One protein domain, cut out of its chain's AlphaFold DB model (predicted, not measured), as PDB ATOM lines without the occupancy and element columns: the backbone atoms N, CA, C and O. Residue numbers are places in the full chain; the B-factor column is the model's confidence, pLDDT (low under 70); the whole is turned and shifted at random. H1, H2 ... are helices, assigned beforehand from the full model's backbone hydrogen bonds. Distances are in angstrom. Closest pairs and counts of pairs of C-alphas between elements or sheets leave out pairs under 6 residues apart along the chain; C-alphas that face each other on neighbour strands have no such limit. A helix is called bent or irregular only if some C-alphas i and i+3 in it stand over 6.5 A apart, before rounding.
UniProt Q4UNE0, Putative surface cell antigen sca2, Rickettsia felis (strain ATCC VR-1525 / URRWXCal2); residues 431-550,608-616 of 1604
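AT A GLANCE: This is residues 431 to 550 and 608 to 616 of the 1604 residues of the protein "Putative surface cell antigen sca2" of Rickettsia felis (strain ATCC VR-1525 / URRWXCal2) (UniProt Q4UNE0). H4 lies in the middle and makes an up-and-down bundle of three helices with H5 and H6, each running against the one before, their centres in a triangle. The long, kinked H3 crosses H4 and reaches to H1 and H2 at one end; H7 packs on H4, and short H8 packs on H6 at the other end. The printed part has 129 residues with eight named helices, H1 to H8 in order, and no named strand: all helix. It is compact, with a radius of gyration of the C-alphas of 15.1 A and spans of 45 by 30 by 25 A.

HOW THE PARTS SIT: H1, residues 431 to 440, only just touches H2, residues 449 to 457, with 3 pairs of C-alphas within 8 A, closest Ile 438 and Leu 451 at 5.6 A. H3, residues 459 to 480, touches H1 with residues 465 to 472 alone, about perpendicular at 80 degrees; the closest C-alphas, of Ile 435 and Ala 469, are 6.3 A apart. The hub H4, residues 488 to 499, touches H3 at a steep tilt of 69 degrees, only just short of perpendicular, with C-alphas 470 and 497 closest at 4.9 A. H5, residues 503 to 516, forms a hairpin with H4, closest C-alphas 499 and 506 at 6.2 A, and another with H6, residues 522 to 533, closest C-alphas 503 and 532 at 6.5 A. H7, residues 536 to 546, touches H4, closest C-alphas 496 and 539 at 6.5 A. H8, residues 608 to 614, touches H6, closest C-alphas 533 and 611 at 7.1 A. Every O i to N i+4 pair is within hydrogen-bond range in H2, H4, H5, H6, H7 and H8, against 4 of 6 in H1 and 14 of 18 in H3.

IN THESE COORDINATES: H1 begins at C-alpha 431 (162.835, 209.467, 132.112), and H8 ends at C-alpha 614 (138.058, 196.393, 154.024). H3 is 29.3 A long, with a kink of 35 degrees near residue 474; H5 is 20.3 A long. H1 and H3 are irregular: C-alphas 433 and 436, and C-alphas 460 and 463, are 7.5 A apart.

THE WHOLE: The C-alphas farthest apart, of Thr 457 and Gly 518, are 45.9 A apart. Residues 551 to 607 are not printed, and C-alphas 550 and 608 are 31.1 A apart across the cut. Of the links printed whole, none is long. Confidence is under 70 at residues 442 to 447, 516 to 522 and 549 to 550.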
ATOM      1  N   LEU A 431     163.411 210.225 130.999       80.70
ATOM      2  CA  LEU A 431     162.835 209.467 132.112       80.70
ATOM      3  C   LEU A 431     161.463 208.873 131.748       80.70
ATOM      4  O   LEU A 431     161.192 207.735 132.123       80.70
ATOM      5  N   SER A 432     160.650 209.560 130.936       76.64
ATOM      6  CA  SER A 432     159.305 209.097 130.575       76.64
ATOM      7  C   SER A 432     159.309 207.804 129.748       76.64
ATOM      8  O   SER A 432     158.443 206.946 129.930       76.64
ATOM      9  N   LYS A 433     160.306 207.626 128.871       80.58
ATOM     10  CA  LYS A 433     160.463 206.433 128.019       80.58
ATOM     11  C   LYS A 433     161.284 205.342 128.691       80.58
ATOM     12  O   LYS A 433     161.049 204.156 128.460       80.58
ATOM     13  N   ASP A 434     162.241 205.738 129.519       84.92
ATOM     14  CA  ASP A 434     163.283 204.854 130.032       84.92
ATOM     15  C   ASP A 434     163.049 204.370 131.474       84.92
ATOM     16  O   ASP A 434     163.767 203.483 131.946       84.92
ATOM     17  N   ILE A 435     162.014 204.859 132.169       86.99
ATOM     18  CA  ILE A 435     161.718 204.508 133.570       86.99
ATOM     19  C   ILE A 435     161.647 202.995 133.823       86.99
ATOM     20  O   ILE A 435     162.176 202.493 134.818       86.99
ATOM     21  N   SER A 436     161.069 202.236 132.886       82.24
ATOM     22  CA  SER A 436     160.987 200.774 132.959       82.24
ATOM     23  C   SER A 436     162.373 200.123 132.958       82.24
ATOM     24  O   SER A 436     162.631 199.190 133.725       82.24
ATOM     25  N   ARG A 437     163.291 200.624 132.122       83.26
ATOM     26  CA  ARG A 437     164.677 200.148 132.077       83.26
ATOM     27  C   ARG A 437     165.419 200.550 133.348       83.26
ATOM     28  O   ARG A 437     166.103 199.705 133.916       83.26
ATOM     29  N   ILE A 438     165.235 201.772 133.843       84.44
ATOM     30  CA  ILE A 438     165.891 202.265 135.065       84.44
ATOM     31  C   ILE A 438     165.501 201.430 136.297       84.44
ATOM     32  O   ILE A 438     166.370 201.036 137.074       84.44
ATOM     33  N   LEU A 439     164.211 201.115 136.468       81.30
ATOM     34  CA  LEU A 439     163.700 200.399 137.647       81.30
ATOM     35  C   LEU A 439     164.060 198.906 137.677       81.30
ATOM     36  O   LEU A 439     164.252 198.331 138.756       81.30
ATOM     37  N   PHE A 440     164.086 198.252 136.511       83.07
ATOM     38  CA  PHE A 440     164.131 196.788 136.426       83.07
ATOM     39  C   PHE A 440     165.405 196.217 135.801       83.07
ATOM     40  O   PHE A 440     165.610 195.007 135.901       83.07
ATOM     41  N   THR A 441     166.276 197.040 135.209       76.40
ATOM     42  CA  THR A 441     167.581 196.562 134.734       76.40
ATOM     43  C   THR A 441     168.493 196.318 135.928       76.40
ATOM     44  O   THR A 441     168.764 197.216 136.728       76.40
ATOM     45  N   VAL A 442     168.964 195.081 136.043       68.15
ATOM     46  CA  VAL A 442     169.943 194.663 137.043       68.15
ATOM     47  C   VAL A 442     171.241 194.280 136.353       68.15
ATOM     48  O   VAL A 442     171.223 193.765 135.236       68.15
ATOM     49  N   ASP A 443     172.365 194.531 137.014       64.71
ATOM     50  CA  ASP A 443     173.644 193.974 136.589       64.71
ATOM     51  C   ASP A 443     173.689 192.447 136.818       64.71
ATOM     52  O   ASP A 443     172.793 191.852 137.424       64.71
ATOM     53  N   ASP A 444     174.776 191.802 136.389       56.35
ATOM     54  CA  ASP A 444     174.988 190.355 136.560       56.35
ATOM     55  C   ASP A 444     174.974 189.894 138.034       56.35
ATOM     56  O   ASP A 444     174.892 188.696 138.319       56.35
ATOM     57  N   LYS A 445     175.092 190.828 138.989       58.50
ATOM     58  CA  LYS A 445     175.047 190.567 140.435       58.50
ATOM     59  C   LYS A 445     173.647 190.762 141.022       58.50
ATOM     60  O   LYS A 445     173.459 190.508 142.210       58.50
ATOM     61  N   GLY A 446     172.674 191.185 140.217       61.00
ATOM     62  CA  GLY A 446     171.317 191.484 140.659       61.00
ATOM     63  C   GLY A 446     171.150 192.873 141.283       61.00
ATOM     64  O   GLY A 446     170.097 193.127 141.869       61.00
ATOM     65  N   ASN A 447     172.150 193.760 141.177       65.65
ATOM     66  CA  ASN A 447     172.080 195.130 141.689       65.65
ATOM     67  C   ASN A 447     171.446 196.058 140.653       65.65
ATOM     68  O   ASN A 447     171.722 195.951 139.456       65.65
ATOM     69  N   ARG A 448     170.650 197.029 141.108       74.24
ATOM     70  CA  ARG A 448     170.055 198.067 140.251       74.24
ATOM     71  C   ARG A 448     171.056 199.197 139.995       74.24
ATOM     72  O   ARG A 448     170.843 200.337 140.394       74.24
ATOM     73  N   THR A 449     172.175 198.872 139.347       75.17
ATOM     74  CA  THR A 449     173.324 199.779 139.177       75.17
ATOM     75  C   THR A 449     172.931 201.110 138.535       75.17
ATOM     76  O   THR A 449     173.349 202.153 139.021       75.17
ATOM     77  N   ILE A 450     172.066 201.095 137.515       81.21
ATOM     78  CA  ILE A 450     171.579 202.314 136.845       81.21
ATOM     79  C   ILE A 450     170.807 203.212 137.823       81.21
ATOM     80  O   ILE A 450     171.121 204.395 137.940       81.21
ATOM     81  N   LEU A 451     169.843 202.647 138.559       83.36
ATOM     82  CA  LEU A 451     169.049 203.374 139.554       83.36
ATOM     83  C   LEU A 451     169.947 204.006 140.624       83.36
ATOM     84  O   LEU A 451     169.837 205.197 140.907       83.36
ATOM     85  N   ASN A 452     170.883 203.226 141.163       82.00
ATOM     86  CA  ASN A 452     171.802 203.691 142.196       82.00
ATOM     87  C   ASN A 452     172.738 204.789 141.679       82.00
ATOM     88  O   ASN A 452     172.990 205.764 142.390       82.00
ATOM     89  N   THR A 453     173.227 204.685 140.440       82.62
ATOM     90  CA  THR A 453     174.055 205.734 139.833       82.62
ATOM     91  C   THR A 453     173.260 207.026 139.640       82.62
ATOM     92  O   THR A 453     173.786 208.089 139.964       82.62
ATOM     93  N   ILE A 454     171.996 206.967 139.202       84.13
ATOM     94  CA  ILE A 454     171.135 208.157 139.079       84.13
ATOM     95  C   ILE A 454     170.910 208.801 140.455       84.13
ATOM     96  O   ILE A 454     171.213 209.977 140.640       84.13
ATOM     97  N   LEU A 455     170.478 208.024 141.454       82.06
ATOM     98  CA  LEU A 455     170.191 208.531 142.803       82.06
ATOM     99  C   LEU A 455     171.416 209.147 143.494       82.06
ATOM    100  O   LEU A 455     171.288 210.112 144.243       82.06
ATOM    101  N   THR A 456     172.608 208.593 143.259       79.79
ATOM    102  CA  THR A 456     173.855 209.101 143.855       79.79
ATOM    103  C   THR A 456     174.446 210.285 143.099       79.79
ATOM    104  O   THR A 456     175.130 211.110 143.705       79.79
ATOM    105  N   THR A 457     174.216 210.370 141.787       78.95
ATOM    106  CA  THR A 457     174.797 211.414 140.935       78.95
ATOM    107  C   THR A 457     173.935 212.670 140.901       78.95
ATOM    108  O   THR A 457     174.498 213.761 140.866       78.95
ATOM    109  N   THR A 458     172.611 212.516 140.932       77.94
ATOM    110  CA  THR A 458     171.622 213.602 140.874       77.94
ATOM    111  C   THR A 458     170.541 213.414 141.948       77.94
ATOM    112  O   THR A 458     169.374 213.162 141.625       77.94
ATOM    113  N   PRO A 459     170.903 213.479 143.242       74.75
ATOM    114  CA  PRO A 459     169.954 213.310 144.344       74.75
ATOM    115  C   PRO A 459     168.807 214.337 144.323       74.75
ATOM    116  O   PRO A 459     167.731 214.050 144.838       74.75
ATOM    117  N   GLU A 460     169.001 215.501 143.700       76.19
ATOM    118  CA  GLU A 460     167.982 216.539 143.503       76.19
ATOM    119  C   GLU A 460     166.799 216.103 142.616       76.19
ATOM    120  O   GLU A 460     165.686 216.576 142.823       76.19
ATOM    121  N   HIS A 461     167.000 215.155 141.693       76.87
ATOM    122  CA  HIS A 461     165.948 214.625 140.809       76.87
ATOM    123  C   HIS A 461     165.240 213.386 141.386       76.87
ATOM    124  O   HIS A 461     164.426 212.747 140.718       76.87
ATOM    125  N   LYS A 462     165.538 213.021 142.639       82.35
ATOM    126  CA  LYS A 462     164.981 211.840 143.312       82.35
ATOM    127  C   LYS A 462     163.450 211.839 143.327       82.35
ATOM    128  O   LYS A 462     162.841 210.838 142.957       82.35
ATOM    129  N   ASP A 463     162.834 212.942 143.747       83.69
ATOM    130  CA  ASP A 463     161.375 213.023 143.883       83.69
ATOM    131  C   ASP A 463     160.676 212.976 142.517       83.69
ATOM    132  O   ASP A 463     159.593 212.407 142.381       83.69
ATOM    133  N   GLU A 464     161.319 213.520 141.484       83.82
ATOM    134  CA  GLU A 464     160.850 213.449 140.101       83.82
ATOM    135  C   GLU A 464     160.896 212.010 139.565       83.82
ATOM    136  O   GLU A 464     159.916 211.533 138.989       83.82
ATOM    137  N   LEU A 465     161.983 211.279 139.831       86.35
ATOM    138  CA  LEU A 465     162.123 209.869 139.463       86.35
ATOM    139  C   LEU A 465     161.073 208.985 140.153       86.35
ATOM    140  O   LEU A 465     160.490 208.111 139.510       86.35
ATOM    141  N   ILE A 466     160.813 209.221 141.444       88.11
ATOM    142  CA  ILE A 466     159.775 208.507 142.201       88.11
ATOM    143  C   ILE A 466     158.399 208.771 141.577       88.11
ATOM    144  O   ILE A 466     157.696 207.812 141.255       88.11
ATOM    145  N   LYS A 467     158.052 210.036 141.300       87.95
ATOM    146  CA  LYS A 467     156.776 210.397 140.654       87.95
ATOM    147  C   LYS A 467     156.593 209.725 139.294       87.95
ATOM    148  O   LYS A 467     155.528 209.177 139.016       87.95
ATOM    149  N   GLN A 468     157.624 209.718 138.448       88.23
ATOM    150  CA  GLN A 468     157.540 209.055 137.143       88.23
ATOM    151  C   GLN A 468     157.433 207.528 137.264       88.23
ATOM    152  O   GLN A 468     156.690 206.901 136.507       88.23
ATOM    153  N   ALA A 469     158.112 206.922 138.242       89.93
ATOM    154  CA  ALA A 469     157.983 205.499 138.539       89.93
ATOM    155  C   ALA A 469     156.564 205.125 138.996       89.93
ATOM    156  O   ALA A 469     156.025 204.119 138.528       89.93
ATOM    157  N   GLN A 470     155.949 205.936 139.863       91.86
ATOM    158  CA  GLN A 470     154.554 205.766 140.286       91.86
ATOM    159  C   GLN A 470     153.596 205.911 139.097       91.86
ATOM    160  O   GLN A 470     152.754 205.041 138.879       91.86
ATOM    161  N   HIS A 471     153.773 206.945 138.266       90.60
ATOM    162  CA  HIS A 471     152.944 207.172 137.079       90.60
ATOM    163  C   HIS A 471     153.017 206.007 136.080       90.60
ATOM    164  O   HIS A 471     151.992 205.493 135.631       90.60
ATOM    165  N   HIS A 472     154.224 205.523 135.783       90.49
ATOM    166  CA  HIS A 472     154.419 204.338 134.951       90.49
ATOM    167  C   HIS A 472     153.796 203.086 135.585       90.49
ATOM    168  O   HIS A 472     153.206 202.260 134.884       90.49
ATOM    169  N   ALA A 473     153.907 202.920 136.906       91.13
ATOM    170  CA  ALA A 473     153.301 201.792 137.602       91.13
ATOM    171  C   ALA A 473     151.773 201.782 137.462       91.13
ATOM    172  O   ALA A 473     151.224 200.739 137.119       91.13
ATOM    173  N   ILE A 474     151.114 202.933 137.621       90.78
ATOM    174  CA  ILE A 474     149.665 203.078 137.408       90.78
ATOM    175  C   ILE A 474     149.261 202.637 135.995       90.78
ATOM    176  O   ILE A 474     148.311 201.876 135.838       90.78
ATOM    177  N   GLN A 475     150.003 203.062 134.967       87.63
ATOM    178  CA  GLN A 475     149.686 202.721 133.575       87.63
ATOM    179  C   GLN A 475     149.931 201.242 133.234       87.63
ATOM    180  O   GLN A 475     149.210 200.661 132.425       87.63
ATOM    181  N   THR A 476     150.956 200.624 133.829       88.57
ATOM    182  CA  THR A 476     151.438 199.294 133.409       88.57
ATOM    183  C   THR A 476     150.897 198.155 134.281       88.57
ATOM    184  O   THR A 476     150.875 197.001 133.850       88.57
ATOM    185  N   LEU A 477     150.477 198.436 135.519       90.02
ATOM    186  CA  LEU A 477     150.008 197.419 136.464       90.02
ATOM    187  C   LEU A 477     148.780 196.632 135.958       90.02
ATOM    188  O   LEU A 477     148.842 195.401 136.032       90.02
ATOM    189  N   PRO A 478     147.720 197.257 135.394       87.12
ATOM    190  CA  PRO A 478     146.522 196.530 134.957       87.12
ATOM    191  C   PRO A 478     146.799 195.443 133.910       87.12
ATOM    192  O   PRO A 478     146.174 194.386 133.929       87.12
ATOM    193  N   THR A 479     147.768 195.673 133.021       83.01
ATOM    194  CA  THR A 479     148.178 194.705 131.993       83.01
ATOM    195  C   THR A 479     149.234 193.723 132.503       83.01
ATOM    196  O   THR A 479     149.203 192.550 132.145       83.01
ATOM    197  N   SER A 480     150.143 194.160 133.382       83.06
ATOM    198  CA  SER A 480     151.267 193.340 133.867       83.06
ATOM    199  C   SER A 480     150.908 192.356 134.982       83.06
ATOM    200  O   SER A 480     151.621 191.373 135.184       83.06
ATOM    201  N   ILE A 481     149.852 192.623 135.759       82.16
ATOM    202  CA  ILE A 481     149.492 191.795 136.923       82.16
ATOM    203  C   ILE A 481     148.978 190.409 136.499       82.16
ATOM    204  O   ILE A 481     149.313 189.380 137.098       82.16
ATOM    205  N   SER A 482     148.204 190.366 135.411       75.00
ATOM    206  CA  SER A 482     147.617 189.145 134.865       75.00
ATOM    207  C   SER A 482     148.581 188.401 133.941       75.00
ATOM    208  O   SER A 482     148.481 187.173 133.834       75.00
ATOM    209  N   ASP A 483     149.581 189.094 133.400       78.63
ATOM    210  CA  ASP A 483     150.632 188.522 132.569       78.63
ATOM    211  C   ASP A 483     151.442 187.443 133.326       78.63
ATOM    212  O   ASP A 483     151.756 187.546 134.521       78.63
ATOM    213  N   LYS A 484     151.719 186.335 132.633       72.84
ATOM    214  CA  LYS A 484     152.521 185.215 133.142       72.84
ATOM    215  C   LYS A 484     154.014 185.440 132.911       72.84
ATOM    216  O   LYS A 484     154.809 184.876 133.659       72.84
ATOM    217  N   ASP A 485     154.374 186.283 131.945       77.46
ATOM    218  CA  ASP A 485     155.763 186.565 131.579       77.46
ATOM    219  C   ASP A 485     156.400 187.625 132.497       77.46
ATOM    220  O   ASP A 485     157.624 187.771 132.563       77.46
ATOM    221  N   VAL A 486     155.586 188.338 133.285       78.76
ATOM    222  CA  VAL A 486     156.053 189.301 134.288       78.76
ATOM    223  C   VAL A 486     156.354 188.592 135.614       78.76
ATOM    224  O   VAL A 486     155.482 187.972 136.226       78.76
ATOM    225  N   SER A 487     157.591 188.733 136.101       80.38
ATOM    226  CA  SER A 487     158.025 188.129 137.367       80.38
ATOM    227  C   SER A 487     157.280 188.679 138.590       80.38
ATOM    228  O   SER A 487     156.983 189.873 138.669       80.38
ATOM    229  N   ASP A 488     157.074 187.830 139.600       78.49
ATOM    230  CA  ASP A 488     156.396 188.181 140.858       78.49
ATOM    231  C   ASP A 488     157.042 189.401 141.533       78.49
ATOM    232  O   ASP A 488     156.365 190.313 142.003       78.49
ATOM    233  N   LYS A 489     158.380 189.485 141.504       81.58
ATOM    234  CA  LYS A 489     159.127 190.627 142.054       81.58
ATOM    235  C   LYS A 489     158.805 191.935 141.319       81.58
ATOM    236  O   LYS A 489     158.713 192.983 141.962       81.58
ATOM    237  N   LYS A 490     158.632 191.891 139.990       86.23
ATOM    238  CA  LYS A 490     158.253 193.056 139.175       86.23
ATOM    239  C   LYS A 490     156.806 193.467 139.451       86.23
ATOM    240  O   LYS A 490     156.568 194.652 139.665       86.23
ATOM    241  N   LYS A 491     155.880 192.508 139.557       86.11
ATOM    242  CA  LYS A 491     154.477 192.769 139.924       86.11
ATOM    243  C   LYS A 491     154.346 193.422 141.295       86.11
ATOM    244  O   LYS A 491     153.706 194.459 141.397       86.11
ATOM    245  N   LEU A 492     155.014 192.882 142.318       87.68
ATOM    246  CA  LEU A 492     155.004 193.464 143.665       87.68
ATOM    247  C   LEU A 492     155.599 194.879 143.682       87.68
ATOM    248  O   LEU A 492     155.055 195.754 144.340       87.68
ATOM    249  N   THR A 493     156.667 195.128 142.914       89.28
ATOM    250  CA  THR A 493     157.264 196.474 142.801       89.28
ATOM    251  C   THR A 493     156.289 197.471 142.163       89.28
ATOM    252  O   THR A 493     156.102 198.561 142.697       89.28
ATOM    253  N   LEU A 494     155.652 197.103 141.041       89.88
ATOM    254  CA  LEU A 494     154.647 197.945 140.380       89.88
ATOM    255  C   LEU A 494     153.434 198.180 141.292       89.88
ATOM    256  O   LEU A 494     152.953 199.301 141.383       89.88
ATOM    257  N   ALA A 495     152.979 197.150 142.008       90.21
ATOM    258  CA  ALA A 495     151.866 197.252 142.943       90.21
ATOM    259  C   ALA A 495     152.162 198.213 144.100       90.21
ATOM    260  O   ALA A 495     151.330 199.064 144.393       90.21
ATOM    261  N   THR A 496     153.344 198.130 144.727       90.90
ATOM    262  CA  THR A 496     153.739 199.069 145.791       90.90
ATOM    263  C   THR A 496     153.794 200.510 145.280       90.90
ATOM    264  O   THR A 496     153.255 201.386 145.944       90.90
ATOM    265  N   LEU A 497     154.381 200.751 144.097       91.99
ATOM    266  CA  LEU A 497     154.479 202.091 143.493       91.99
ATOM    267  C   LEU A 497     153.117 202.670 143.081       91.99
ATOM    268  O   LEU A 497     152.867 203.859 143.264       91.99
ATOM    269  N   ALA A 498     152.225 201.849 142.529       90.68
ATOM    270  CA  ALA A 498     150.879 202.295 142.180       90.68
ATOM    271  C   ALA A 498     150.055 202.580 143.443       90.68
ATOM    272  O   ALA A 498     149.456 203.643 143.548       90.68
ATOM    273  N   ALA A 499     150.093 201.684 144.437       90.09
ATOM    274  CA  ALA A 499     149.306 201.798 145.666       90.09
ATOM    275  C   ALA A 499     149.685 203.000 146.543       90.09
ATOM    276  O   ALA A 499     148.863 203.453 147.334       90.09
ATOM    277  N   THR A 500     150.911 203.512 146.421       87.74
ATOM    278  CA  THR A 500     151.332 204.751 147.091       87.74
ATOM    279  C   THR A 500     150.717 206.014 146.523       87.74
ATOM    280  O   THR A 500     150.656 207.008 147.234       87.74
ATOM    281  N   GLU A 501     150.300 205.985 145.260       86.16
ATOM    282  CA  GLU A 501     149.664 207.128 144.604       86.16
ATOM    283  C   GLU A 501     148.142 206.942 144.563       86.16
ATOM    284  O   GLU A 501     147.393 207.814 144.988       86.16
ATOM    285  N   ASP A 502     147.680 205.775 144.102       87.64
ATOM    286  CA  ASP A 502     146.268 205.418 144.021       87.64
ATOM    287  C   ASP A 502     146.066 203.903 144.220       87.64
ATOM    288  O   ASP A 502     146.289 203.078 143.324       87.64
ATOM    289  N   LYS A 503     145.596 203.518 145.414       89.88
ATOM    290  CA  LYS A 503     145.265 202.121 145.748       89.88
ATOM    291  C   LYS A 503     144.180 201.523 144.857       89.88
ATOM    292  O   LYS A 503     144.162 200.302 144.685       89.88
ATOM    293  N   LYS A 504     143.298 202.348 144.292       89.54
ATOM    294  CA  LYS A 504     142.169 201.889 143.479       89.54
ATOM    295  C   LYS A 504     142.639 201.162 142.221       89.54
ATOM    296  O   LYS A 504     142.034 200.178 141.813       89.54
ATOM    297  N   VAL A 505     143.779 201.573 141.663       89.43
ATOM    298  CA  VAL A 505     144.395 200.919 140.499       89.43
ATOM    299  C   VAL A 505     144.796 199.476 140.819       89.43
ATOM    300  O   VAL A 505     144.577 198.578 140.009       89.43
ATOM    301  N   LEU A 506     145.362 199.231 142.009       91.18
ATOM    302  CA  LEU A 506     145.704 197.879 142.463       91.18
ATOM    303  C   LEU A 506     144.446 197.053 142.755       91.18
ATOM    304  O   LEU A 506     144.415 195.874 142.414       91.18
ATOM    305  N   GLU A 507     143.424 197.663 143.359       90.43
ATOM    306  CA  GLU A 507     142.132 197.022 143.621       90.43
ATOM    307  C   GLU A 507     141.472 196.529 142.322       90.43
ATOM    308  O   GLU A 507     141.193 195.337 142.193       90.43
ATOM    309  N   GLU A 508     141.298 197.413 141.335       89.42
ATOM    310  CA  GLU A 508     140.676 197.096 140.041       89.42
ATOM    311  C   GLU A 508     141.494 196.061 139.250       89.42
ATOM    312  O   GLU A 508     140.941 195.120 138.673       89.42
ATOM    313  N   ALA A 509     142.826 196.192 139.250       87.63
ATOM    314  CA  ALA A 509     143.716 195.250 138.578       87.63
ATOM    315  C   ALA A 509     143.661 193.850 139.214       87.63
ATOM    316  O   ALA A 509     143.671 192.844 138.499       87.63
ATOM    317  N   LEU A 510     143.580 193.773 140.547       88.18
ATOM    318  CA  LEU A 510     143.468 192.519 141.286       88.18
ATOM    319  C   LEU A 510     142.089 191.869 141.090       88.18
ATOM    320  O   LEU A 510     142.034 190.655 140.913       88.18
ATOM    321  N   ASP A 511     141.002 192.643 141.040       86.17
ATOM    322  CA  ASP A 511     139.650 192.106 140.807       86.17
ATOM    323  C   ASP A 511     139.516 191.511 139.401       86.17
ATOM    324  O   ASP A 511     139.072 190.372 139.219       86.17
ATOM    325  N   ASN A 512     140.003 192.246 138.396       84.33
ATOM    326  CA  ASN A 512     140.041 191.773 137.016       84.33
ATOM    327  C   ASN A 512     140.914 190.514 136.886       84.33
ATOM    328  O   ASN A 512     140.550 189.552 136.206       84.33
ATOM    329  N   TRP A 513     142.050 190.477 137.587       82.05
ATOM    330  CA  TRP A 513     142.947 189.325 137.580       82.05
ATOM    331  C   TRP A 513     142.350 188.084 138.256       82.05
ATOM    332  O   TRP A 513     142.484 186.985 137.711       82.05
ATOM    333  N   LEU A 514     141.663 188.244 139.392       82.92
ATOM    334  CA  LEU A 514     140.940 187.160 140.067       82.92
ATOM    335  C   LEU A 514     139.793 186.616 139.200       82.92
ATOM    336  O   LEU A 514     139.541 185.412 139.209       82.92
ATOM    337  N   SER A 515     139.155 187.482 138.406       77.03
ATOM    338  CA  SER A 515     138.022 187.126 137.544       77.03
ATOM    339  C   SER A 515     138.414 186.406 136.244       77.03
ATOM    340  O   SER A 515     137.623 185.626 135.718       77.03
ATOM    341  N   THR A 516     139.605 186.657 135.683       69.28
ATOM    342  CA  THR A 516     139.888 186.285 134.282       69.28
ATOM    343  C   THR A 516     140.496 184.905 134.031       69.28
ATOM    344  O   THR A 516     140.397 184.474 132.888       69.28
ATOM    345  N   ASN A 517     141.130 184.177 134.970       55.36
ATOM    346  CA  ASN A 517     141.760 182.886 134.606       55.36
ATOM    347  C   ASN A 517     142.160 181.935 135.759       55.36
ATOM    348  O   ASN A 517     142.631 182.346 136.814       55.36
ATOM    349  N   GLY A 518     142.085 180.622 135.485       47.79
ATOM    350  CA  GLY A 518     142.099 179.531 136.475       47.79
ATOM    351  C   GLY A 518     143.422 178.816 136.805       47.79
ATOM    352  O   GLY A 518     143.386 177.615 137.039       47.79
ATOM    353  N   TYR A 519     144.593 179.472 136.850       48.12
ATOM    354  CA  TYR A 519     145.831 178.793 137.308       48.12
ATOM    355  C   TYR A 519     146.919 179.767 137.800       48.12
ATOM    356  O   TYR A 519     147.706 180.224 136.974       48.12
ATOM    357  N   LYS A 520     147.016 180.072 139.112       54.56
ATOM    358  CA  LYS A 520     148.142 180.835 139.723       54.56
ATOM    359  C   LYS A 520     148.357 180.538 141.223       54.56
ATOM    360  O   LYS A 520     147.505 179.942 141.877       54.56
ATOM    361  N   ARG A 521     149.533 180.908 141.761       56.62
ATOM    362  CA  ARG A 521     149.997 180.562 143.121       56.62
ATOM    363  C   ARG A 521     149.423 181.513 144.183       56.62
ATOM    364  O   ARG A 521     149.756 182.693 144.202       56.62
ATOM    365  N   LYS A 522     148.668 180.959 145.137       67.41
ATOM    366  CA  LYS A 522     148.111 181.639 146.325       67.41
ATOM    367  C   LYS A 522     149.044 182.677 147.011       67.41
ATOM    368  O   LYS A 522     148.572 183.781 147.257       67.41
ATOM    369  N   PRO A 523     150.351 182.421 147.232       72.46
ATOM    370  CA  PRO A 523     151.243 183.380 147.898       72.46
ATOM    371  C   PRO A 523     151.430 184.729 147.183       72.46
ATOM    372  O   PRO A 523     151.653 185.744 147.842       72.46
ATOM    373  N   GLU A 524     151.374 184.758 145.847       74.75
ATOM    374  CA  GLU A 524     151.545 185.991 145.058       74.75
ATOM    375  C   GLU A 524     150.336 186.916 145.250       74.75
ATOM    376  O   GLU A 524     150.490 188.099 145.554       74.75
ATOM    377  N   VAL A 525     149.135 186.336 145.162       82.08
ATOM    378  CA  VAL A 525     147.856 187.014 145.413       82.08
ATOM    379  C   VAL A 525     147.804 187.541 146.851       82.08
ATOM    380  O   VAL A 525     147.504 188.712 147.064       82.08
ATOM    381  N   GLU A 526     148.175 186.722 147.840       84.65
ATOM    382  CA  GLU A 526     148.204 187.123 149.256       84.65
ATOM    383  C   GLU A 526     149.203 188.263 149.530       84.65
ATOM    384  O   GLU A 526     148.936 189.146 150.348       84.65
ATOM    385  N   SER A 527     150.329 188.291 148.813       84.66
ATOM    386  CA  SER A 527     151.312 189.379 148.910       84.66
ATOM    387  C   SER A 527     150.775 190.690 148.323       84.66
ATOM    388  O   SER A 527     150.960 191.749 148.921       84.66
ATOM    389  N   LEU A 528     150.064 190.634 147.190       87.33
ATOM    390  CA  LEU A 528     149.428 191.805 146.571       87.33
ATOM    391  C   LEU A 528     148.288 192.362 147.435       87.33
ATOM    392  O   LEU A 528     148.199 193.573 147.625       87.33
ATOM    393  N   ILE A 529     147.479 191.488 148.036       87.60
ATOM    394  CA  ILE A 529     146.449 191.888 149.005       87.60
ATOM    395  C   ILE A 529     147.087 192.542 150.239       87.60
ATOM    396  O   ILE A 529     146.579 193.538 150.745       87.60
ATOM    397  N   SER A 530     148.231 192.035 150.707       86.51
ATOM    398  CA  SER A 530     148.947 192.639 151.840       86.51
ATOM    399  C   SER A 530     149.428 194.064 151.531       86.51
ATOM    400  O   SER A 530     149.375 194.928 152.404       86.51
ATOM    401  N   ILE A 531     149.841 194.340 150.286       88.27
ATOM    402  CA  ILE A 531     150.163 195.703 149.825       88.27
ATOM    403  C   ILE A 531     148.903 196.579 149.832       88.27
ATOM    404  O   ILE A 531     148.944 197.697 150.338       88.27
ATOM    405  N   LEU A 532     147.773 196.067 149.336       89.15
ATOM    406  CA  LEU A 532     146.500 196.794 149.316       89.15
ATOM    407  C   LEU A 532     146.045 197.201 150.738       89.15
ATOM    408  O   LEU A 532     145.618 198.337 150.967       89.15
ATOM    409  N   LEU A 533     146.228 196.302 151.710       88.62
ATOM    410  CA  LEU A 533     145.904 196.508 153.128       88.62
ATOM    411  C   LEU A 533     146.938 197.338 153.908       88.62
ATOM    412  O   LEU A 533     146.668 197.713 155.046       88.62
ATOM    413  N   SER A 534     148.110 197.623 153.333       86.85
ATOM    414  CA  SER A 534     149.176 198.366 154.018       86.85
ATOM    415  C   SER A 534     148.785 199.829 154.240       86.85
ATOM    416  O   SER A 534     148.200 200.455 153.357       86.85
ATOM    417  N   ASP A 535     149.119 200.403 155.394       86.02
ATOM    418  CA  ASP A 535     148.953 201.841 155.640       86.02
ATOM    419  C   ASP A 535     149.969 202.689 154.843       86.02
ATOM    420  O   ASP A 535     150.926 202.169 154.260       86.02
ATOM    421  N   GLU A 536     149.766 204.010 154.799       82.49
ATOM    422  CA  GLU A 536     150.655 204.934 154.075       82.49
ATOM    423  C   GLU A 536     152.107 204.851 154.559       82.49
ATOM    424  O   GLU A 536     153.038 204.912 153.756       82.49
ATOM    425  N   THR A 537     152.322 204.661 155.861       83.38
ATOM    426  CA  THR A 537     153.657 204.534 156.457       83.38
ATOM    427  C   THR A 537     154.397 203.287 155.981       83.38
ATOM    428  O   THR A 537     155.584 203.347 155.656       83.38
ATOM    429  N   THR A 538     153.699 202.160 155.883       81.66
ATOM    430  CA  THR A 538     154.241 200.883 155.417       81.66
ATOM    431  C   THR A 538     154.536 200.943 153.921       81.66
ATOM    432  O   THR A 538     155.581 200.472 153.468       81.66
ATOM    433  N   LEU A 539     153.651 201.579 153.152       85.65
ATOM    434  CA  LEU A 539     153.842 201.802 151.723       85.65
ATOM    435  C   LEU A 539     155.028 202.740 151.436       85.65
ATOM    436  O   LEU A 539     155.851 202.435 150.569       85.65
ATOM    437  N   LYS A 540     155.184 203.816 152.219       84.38
ATOM    438  CA  LYS A 540     156.348 204.719 152.177       84.38
ATOM    439  C   LYS A 540     157.652 203.956 152.425       84.38
ATOM    440  O   LYS A 540     158.582 204.071 151.631       84.38
ATOM    441  N   ALA A 541     157.698 203.109 153.456       79.51
ATOM    442  CA  ALA A 541     158.859 202.258 153.726       79.51
ATOM    443  C   ALA A 541     159.141 201.270 152.573       79.51
ATOM    444  O   ALA A 541     160.296 200.940 152.291       79.51
ATOM    445  N   GLY A 542     158.093 200.820 151.876       81.55
ATOM    446  CA  GLY A 542     158.190 200.040 150.645       81.55
ATOM    447  C   GLY A 542     158.876 200.800 149.505       81.55
ATOM    448  O   GLY A 542     159.804 200.258 148.901       81.55
ATOM    449  N   ILE A 543     158.481 202.056 149.244       84.32
ATOM    450  CA  ILE A 543     159.168 202.943 148.283       84.32
ATOM    451  C   ILE A 543     160.627 203.118 148.676       84.32
ATOM    452  O   ILE A 543     161.507 202.913 147.839       84.32
ATOM    453  N   ASP A 544     160.889 203.453 149.941       83.12
ATOM    454  CA  ASP A 544     162.251 203.696 150.410       83.12
ATOM    455  C   ASP A 544     163.131 202.471 150.144       83.12
ATOM    456  O   ASP A 544     164.226 202.588 149.602       83.12
ATOM    457  N   LYS A 545     162.603 201.263 150.366       82.34
ATOM    458  CA  LYS A 545     163.306 200.016 150.049       82.34
ATOM    459  C   LYS A 545     163.483 199.763 148.546       82.34
ATOM    460  O   LYS A 545     164.503 199.200 148.152       82.34
ATOM    461  N   ILE A 546     162.521 200.143 147.699       84.28
ATOM    462  CA  ILE A 546     162.617 200.009 146.231       84.28
ATOM    463  C   ILE A 546     163.732 200.898 145.668       84.28
ATOM    464  O   ILE A 546     164.454 200.453 144.773       84.28
ATOM    465  N   PHE A 547     163.883 202.108 146.207       82.76
ATOM    466  CA  PHE A 547     164.903 203.085 145.815       82.76
ATOM    467  C   PHE A 547     166.178 203.017 146.675       82.76
ATOM    468  O   PHE A 547     167.014 203.910 146.596       82.76
ATOM    469  N   GLU A 548     166.337 201.964 147.489       72.17
ATOM    470  CA  GLU A 548     167.504 201.741 148.361       72.17
ATOM    471  C   GLU A 548     167.820 202.931 149.298       72.17
ATOM    472  O   GLU A 548     168.968 203.203 149.649       72.17
ATOM    473  N   LEU A 549     166.777 203.641 149.725       67.28
ATOM    474  CA  LEU A 549     166.830 204.793 150.617       67.28
ATOM    475  C   LEU A 549     166.836 204.351 152.091       67.28
ATOM    476  O   LEU A 549     166.230 203.333 152.445       67.28
ATOM    477  N   PRO A 550     167.494 205.111 152.985       55.38
ATOM    478  CA  PRO A 550     167.399 204.873 154.419       55.38
ATOM    479  C   PRO A 550     165.963 205.113 154.908       55.38
ATOM    480  O   PRO A 550     165.395 206.175 154.676       55.38
ATOM    481  N   LEU A 608     143.055 187.610 156.861       73.99
ATOM    482  CA  LEU A 608     141.822 187.318 156.141       73.99
ATOM    483  C   LEU A 608     140.638 188.152 156.659       73.99
ATOM    484  O   LEU A 608     139.792 188.552 155.867       73.99
ATOM    485  N   LYS A 609     140.596 188.447 157.969       79.70
ATOM    486  CA  LYS A 609     139.503 189.215 158.584       79.70
ATOM    487  C   LYS A 609     139.541 190.678 158.164       79.70
ATOM    488  O   LYS A 609     138.505 191.236 157.819       79.70
ATOM    489  N   ASN A 610     140.723 191.295 158.185       85.09
ATOM    490  CA  ASN A 610     140.867 192.678 157.740       85.09
ATOM    491  C   ASN A 610     140.602 192.812 156.231       85.09
ATOM    492  O   ASN A 610     139.989 193.784 155.789       85.09
ATOM    493  N   PHE A 611     141.003 191.807 155.444       87.55
ATOM    494  CA  PHE A 611     140.719 191.770 154.012       87.55
ATOM    495  C   PHE A 611     139.217 191.725 153.706       87.55
ATOM    496  O   PHE A 611     138.730 192.537 152.922       87.55
ATOM    497  N   GLU A 612     138.484 190.827 154.370       86.43
ATOM    498  CA  GLU A 612     137.026 190.713 154.258       86.43
ATOM    499  C   GLU A 612     136.313 192.014 154.652       86.43
ATOM    500  O   GLU A 612     135.411 192.459 153.942       86.43
ATOM    501  N   ALA A 613     136.743 192.647 155.747       84.06
ATOM    502  CA  ALA A 613     136.137 193.879 156.242       84.06
ATOM    503  C   ALA A 613     136.414 195.097 155.343       84.06
ATOM    504  O   ALA A 613     135.533 195.938 155.169       84.06
ATOM    505  N   THR A 614     137.620 195.201 154.775       87.83
ATOM    506  CA  THR A 614     138.058 196.393 154.024       87.83
ATOM    507  C   THR A 614     137.684 196.323 152.541       87.83
ATOM    508  O   THR A 614     137.280 197.330 151.968       87.83
ATOM    509  N   TYR A 615     137.770 195.139 151.917       89.35
ATOM    510  CA  TYR A 615     137.518 194.935 150.482       89.35
ATOM    511  C   TYR A 615     136.544 193.765 150.233       89.35
ATOM    512  O   TYR A 615     136.914 192.766 149.610       89.35
ATOM    513  N   PRO A 616     135.276 193.855 150.674       86.54
ATOM    514  CA  PRO A 616     134.334 192.730 150.652       86.54
ATOM    515  C   PRO A 616     134.045 192.183 149.245       86.54
ATOM    516  O   PRO A 616     133.871 190.976 149.075       86.54
TER     517      PRO A 616